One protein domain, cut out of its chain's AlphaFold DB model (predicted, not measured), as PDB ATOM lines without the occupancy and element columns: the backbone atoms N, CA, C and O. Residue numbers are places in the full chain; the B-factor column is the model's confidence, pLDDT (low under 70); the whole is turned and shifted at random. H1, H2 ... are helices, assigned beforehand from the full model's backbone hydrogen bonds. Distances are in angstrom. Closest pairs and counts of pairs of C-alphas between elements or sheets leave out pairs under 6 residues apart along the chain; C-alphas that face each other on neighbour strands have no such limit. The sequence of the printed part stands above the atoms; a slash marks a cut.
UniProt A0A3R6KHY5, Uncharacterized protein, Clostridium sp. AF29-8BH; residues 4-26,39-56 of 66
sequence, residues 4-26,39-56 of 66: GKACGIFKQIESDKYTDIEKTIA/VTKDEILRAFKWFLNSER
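AT A GLANCE: This is residues 4 to 26 and 39 to 56 of the 66 residues of an uncharacterized protein of Clostridium sp. AF29-8BH (UniProt A0A3R6KHY5). One longer helix, H3, runs along one side of a small helical body, and two short helices, H1 and H2, sit together on its other side. H1 stands crosswise to H3 and packs on both other helices, while H2 runs roughly back along H3 with a small gap between them, and the link of residues 12 to 19 loops from H1 round to H2. The printed part has 41 residues with three named helices, in the order H1, H2, H3, and no named strand; its class is all helix. It is compact, with a radius of gyration of the C-alphas of 9.3 A, and its C-alphas span 28 by 22 by 15 A.

HOW THE PARTS SIT: H1, residues 4 to 11, touches H2, residues 20 to 26, and the closest C-alphas of the two are those of Ala 6 and Ala 26, 4.3 A apart. H1 and H2 run opposite ways at a steep tilt of 61 degrees. H1 also touches H3, residues 41 to 54, which meets it with residues 43 to 47 alone. The closest C-alphas there are those of Lys 11 and Glu 43, 5.8 A apart, and the two helices are about perpendicular, at 77 degrees. H2 and H3 are close but not clearly touching, with 1 pair of C-alphas within 8 A, those of Thr 24 and Phe 51 at 7.6 A. These two run opposite ways at a shallow tilt of 34.7 degrees, only just short of steep. In H1, H2 and H3 every O i to N i+4 pair is within hydrogen-bond range.

IN THESE COORDINATES: H1 begins at C-alpha 4, at (32.560, 6.493, 3.984), and ends at Lys 11, 10.8 A from first to last C-alpha. H2 begins at C-alpha 20, at (38.942, 23.147, 5.706), and ends at Ala 26, 9.7 A from first to last C-alpha. H3, the longest helix with 14 residues, measures 19.9 A from C-alpha 41 to C-alpha 54, the latter at (44.755, 25.219, 11.345).

THE WHOLE: The two C-alphas farthest apart are those of Gly 4 and Arg 56, 28.6 A, which are also the first and last printed. Residues 27 to 38 are cut out and not printed, and C-alpha 26 and C-alpha 39 stand 12.2 A apart across the cut. The link from H1 to H2, 8 residues, is short; the link from H2 to H3 runs across the cut. The mean pLDDT of the printed part is 95.8, and no printed residue is under 70.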
ATOM      1  N   GLY A   4      31.602   6.850   5.038       94.81
ATOM      2  CA  GLY A   4      32.560   6.493   3.984       94.81
ATOM      3  C   GLY A   4      33.320   7.703   3.428       94.81
ATOM      4  O   GLY A   4      34.545   7.667   3.315       94.81
ATOM      5  N   LYS A   5      32.609   8.801   3.135       96.62
ATOM      6  CA  LYS A   5      33.201  10.066   2.681       96.62
ATOM      7  C   LYS A   5      34.039  10.697   3.795       96.62
ATOM      8  O   LYS A   5      35.147  11.135   3.509       96.62
ATOM      9  N   ALA A   6      33.555  10.687   5.038       97.19
ATOM     10  CA  ALA A   6      34.295  11.211   6.186       97.19
ATOM     11  C   ALA A   6      35.630  10.483   6.376       97.19
ATOM     12  O   ALA A   6      36.673  11.127   6.382       97.19
ATOM     13  N   CYS A   7      35.624   9.150   6.399       96.62
ATOM     14  CA  CYS A   7      36.845   8.349   6.453       96.62
ATOM     15  C   CYS A   7      37.773   8.636   5.262       96.62
ATOM     16  O   CYS A   7      38.982   8.733   5.439       96.62
ATOM     17  N   GLY A   8      37.236   8.800   4.048       96.94
ATOM     18  CA  GLY A   8      38.034   9.132   2.864       96.94
ATOM     19  C   GLY A   8      38.766  10.474   2.978       96.94
ATOM     20  O   GLY A   8      39.949  10.548   2.641       96.94
ATOM     21  N   ILE A   9      38.082  11.503   3.487       97.94
ATOM     22  CA  ILE A   9      38.663  12.829   3.745       97.94
ATOM     23  C   ILE A   9      39.662  12.758   4.895       97.94
ATOM     24  O   ILE A   9      40.776  13.245   4.755       97.94
ATOM     25  N   PHE A  10      39.309  12.097   5.996       97.62
ATOM     26  CA  PHE A  10      40.164  11.950   7.175       97.62
ATOM     27  C   PHE A  10      41.520  11.314   6.835       97.62
ATOM     28  O   PHE A  10      42.567  11.764   7.292       97.62
ATOM     29  N   LYS A  11      41.527  10.300   5.962       97.06
ATOM     30  CA  LYS A  11      42.762   9.656   5.481       97.06
ATOM     31  C   LYS A  11      43.623  10.558   4.599       97.06
ATOM     32  O   LYS A  11      44.825  10.332   4.489       97.06
ATOM     33  N   GLN A  12      43.013  11.566   3.983       97.06
ATOM     34  CA  GLN A  12      43.630  12.530   3.075       97.06
ATOM     35  C   GLN A  12      43.532  13.958   3.637       97.06
ATOM     36  O   GLN A  12      43.321  14.902   2.879       97.06
ATOM     37  N   ILE A  13      43.661  14.128   4.959       97.56
ATOM     38  CA  ILE A  13      43.380  15.403   5.642       97.56
ATOM     39  C   ILE A  13      44.253  16.573   5.150       97.56
ATOM     40  O   ILE A  13      43.812  17.714   5.113       97.56
ATOM     41  N   GLU A  14      45.469  16.289   4.688       96.12
ATOM     42  CA  GLU A  14      46.413  17.285   4.159       96.12
ATOM     43  C   GLU A  14      46.179  17.600   2.669       96.12
ATOM     44  O   GLU A  14      46.875  18.423   2.094       96.12
ATOM     45  N   SER A  15      45.204  16.954   2.023       96.31
ATOM     46  CA  SER A  15      44.901  17.159   0.605       96.31
ATOM     47  C   SER A  15      44.192  18.490   0.364       96.31
ATOM     48  O   SER A  15      43.180  18.784   1.001       96.31
ATOM     49  N   ASP A  16      44.639  19.231  -0.646       95.62
ATOM     50  CA  ASP A  16      44.000  20.476  -1.103       95.62
ATOM     51  C   ASP A  16      42.674  20.234  -1.846       95.62
ATOM     52  O   ASP A  16      41.968  21.168  -2.216       95.62
ATOM     53  N   LYS A  17      42.304  18.965  -2.074       97.19
ATOM     54  CA  LYS A  17      41.035  18.589  -2.722       97.19
ATOM     55  C   LYS A  17      39.803  18.890  -1.872       97.19
ATOM     56  O   LYS A  17      38.696  18.870  -2.406       97.19
ATOM     57  N   TYR A  18      39.982  19.073  -0.568       97.25
ATOM     58  CA  TYR A  18      38.899  19.262   0.388       97.25
ATOM     59  C   TYR A  18      39.054  20.606   1.074       97.25
ATOM     60  O   TYR A  18      40.162  21.009   1.425       97.25
ATOM     61  N   THR A  19      37.931  21.278   1.291       96.81
ATOM     62  CA  THR A  19      37.918  22.529   2.056       96.81
ATOM     63  C   THR A  19      38.200  22.267   3.536       96.81
ATOM     64  O   THR A  19      37.906  21.182   4.039       96.81
ATOM     65  N   ASP A  20      38.699  23.269   4.261       96.25
ATOM     66  CA  ASP A  20      38.942  23.147   5.706       96.25
ATOM     67  C   ASP A  20      37.659  22.805   6.472       96.25
ATOM     68  O   ASP A  20      37.671  21.966   7.366       96.25
ATOM     69  N   ILE A  21      36.511  23.337   6.037       96.56
ATOM     70  CA  ILE A  21      35.197  22.979   6.590       96.56
ATOM     71  C   ILE A  21      34.894  21.489   6.377       96.56
ATOM     72  O   ILE A  21      34.462  20.804   7.306       96.56
ATOM     73  N   GLU A  22      35.115  20.952   5.172       97.81
ATOM     74  CA  GLU A  22      34.916  19.521   4.907       97.81
ATOM     75  C   GLU A  22      35.851  18.646   5.747       97.81
ATOM     76  O   GLU A  22      35.426  17.596   6.234       97.81
ATOM     77  N   LYS A  23      37.098  19.082   5.943       98.12
ATOM     78  CA  LYS A  23      38.084  18.406   6.790       98.12
ATOM     79  C   LYS A  23      37.644  18.395   8.255       98.12
ATOM     80  O   LYS A  23      37.614  17.323   8.857       98.12
ATOM     81  N   THR A  24      37.188  19.524   8.797       97.56
ATOM     82  CA  THR A  24      36.680  19.617  10.176       97.56
ATOM     83  C   THR A  24      35.435  18.752  10.387       97.56
ATOM     84  O   THR A  24      35.365  18.008  11.364       97.56
ATOM     85  N   ILE A  25      34.485  18.744   9.440       97.88
ATOM     86  CA  ILE A  25      33.301  17.864   9.504       97.88
ATOM     87  C   ILE A  25      33.706  16.384   9.443       97.88
ATOM     88  O   ILE A  25      33.092  15.546  10.105       97.88
ATOM     89  N   ALA A  26      34.715  16.036   8.639       97.94
ATOM     90  CA  ALA A  26      35.214  14.669   8.552       97.94
ATOM     91  C   ALA A  26      35.879  14.217   9.859       97.94
ATOM     92  O   ALA A  26      35.646  13.087  10.285       97.94
ATOM     93  N   VAL A  39      40.443   3.358  10.406       93.44
ATOM     94  CA  VAL A  39      41.518   4.366  10.472       93.44
ATOM     95  C   VAL A  39      42.637   3.934  11.418       93.44
ATOM     96  O   VAL A  39      42.423   3.343  12.474       93.44
ATOM     97  N   THR A  40      43.862   4.229  11.007       95.56
ATOM     98  CA  THR A  40      45.096   3.931  11.730       95.56
ATOM     99  C   THR A  40      45.430   5.036  12.731       95.56
ATOM    100  O   THR A  40      45.016   6.188  12.588       95.56
ATOM    101  N   LYS A  41      46.257   4.707  13.730       94.81
ATOM    102  CA  LYS A  41      46.786   5.698  14.679       94.81
ATOM    103  C   LYS A  41      47.506   6.850  13.968       94.81
ATOM    104  O   LYS A  41      47.349   7.996  14.374       94.81
ATOM    105  N   ASP A  42      48.260   6.563  12.910       96.81
ATOM    106  CA  ASP A  42      48.994   7.587  12.161       96.81
ATOM    107  C   ASP A  42      48.056   8.546  11.426       96.81
ATOM    108  O   ASP A  42      48.292   9.753  11.425       96.81
ATOM    109  N   GLU A  43      46.964   8.039  10.848       97.31
ATOM    110  CA  GLU A  43      45.917   8.876  10.249       97.31
ATOM    111  C   GLU A  43      45.270   9.787  11.297       97.31
ATOM    112  O   GLU A  43      45.094  10.977  11.042       97.31
ATOM    113  N   ILE A  44      45.006   9.266  12.500       95.81
ATOM    114  CA  ILE A  44      44.490  10.063  13.622       95.81
ATOM    115  C   ILE A  44      45.490  11.159  14.012       95.81
ATOM    116  O   ILE A  44      45.119  12.325  14.121       95.81
ATOM    117  N   LEU A  45      46.771  10.820  14.174       97.19
ATOM    118  CA  LEU A  45      47.807  11.792  14.530       97.19
ATOM    119  C   LEU A  45      47.978  12.880  13.464       97.19
ATOM    120  O   LEU A  45      48.183  14.039  13.824       97.19
ATOM    121  N   ARG A  46      47.890  12.536  12.175       97.50
ATOM    122  CA  ARG A  46      47.909  13.528  11.088       97.50
ATOM    123  C   ARG A  46      46.714  14.469  11.175       97.50
ATOM    124  O   ARG A  46      46.913  15.676  11.120       97.50
ATOM    125  N   ALA A  47      45.509  13.942  11.387       97.19
ATOM    126  CA  ALA A  47      44.309  14.764  11.521       97.19
ATOM    127  C   ALA A  47      44.390  15.731  12.714       97.19
ATOM    128  O   ALA A  47      44.083  16.911  12.566       97.19
ATOM    129  N   PHE A  48      44.889  15.271  13.867       96.12
ATOM    130  CA  PHE A  48      45.108  16.136  15.031       96.12
ATOM    131  C   PHE A  48      46.158  17.219  14.782       96.12
ATOM    132  O   PHE A  48      45.943  18.368  15.150       96.12
ATOM    133  N   LYS A  49      47.295  16.880  14.161       96.38
ATOM    134  CA  LYS A  49      48.327  17.871  13.817       96.38
ATOM    135  C   LYS A  49      47.797  18.904  12.835       96.38
ATOM    136  O   LYS A  49      48.042  20.088  13.028       96.38
ATOM    137  N   TRP A  50      47.067  18.453  11.816       96.38
ATOM    138  CA  TRP A  50      46.429  19.334  10.848       96.38
ATOM    139  C   TRP A  50      45.474  20.308  11.547       96.38
ATOM    140  O   TRP A  50      45.631  21.510  11.380       96.38
ATOM    141  N   PHE A  51      44.584  19.806  12.410       95.75
ATOM    142  CA  PHE A  51      43.636  20.636  13.155       95.75
ATOM    143  C   PHE A  51      44.335  21.633  14.093       95.75
ATOM    144  O   PHE A  51      44.036  22.818  14.097       95.75
ATOM    145  N   LEU A  52      45.330  21.194  14.868       94.50
ATOM    146  CA  LEU A  52      46.063  22.108  15.749       94.50
ATOM    147  C   LEU A  52      46.836  23.178  14.974       94.50
ATOM    148  O   LEU A  52      47.007  24.279  15.483       94.50
ATOM    149  N   ASN A  53      47.324  22.857  13.776       92.81
ATOM    150  CA  ASN A  53      47.996  23.825  12.920       92.81
ATOM    151  C   ASN A  53      47.008  24.780  12.243       92.81
ATOM    152  O   ASN A  53      47.375  25.929  12.035       92.81
ATOM    153  N   SER A  54      45.783  24.342  11.921       88.50
ATOM    154  CA  SER A  54      44.755  25.219  11.345       88.50
ATOM    155  C   SER A  54      44.207  26.227  12.354       88.50
ATOM    156  O   SER A  54      43.832  27.325  11.967       88.50
ATOM    157  N   GLU A  55      44.186  25.871  13.641       85.62
ATOM    158  CA  GLU A  55      43.743  26.756  14.730       85.62
ATOM    159  C   GLU A  55      44.852  27.682  15.257       85.62
ATOM    160  O   GLU A  55      44.593  28.581  16.058       85.62
ATOM    161  N   ARG A  56      46.109  27.458  14.860       85.69
ATOM    162  CA  ARG A  56      47.210  28.360  15.206       85.69
ATOM    163  C   ARG A  56      47.205  29.530  14.232       85.69
ATOM    164  O   ARG A  56      47.328  29.333  13.028       85.69
TER     165      ARG A  56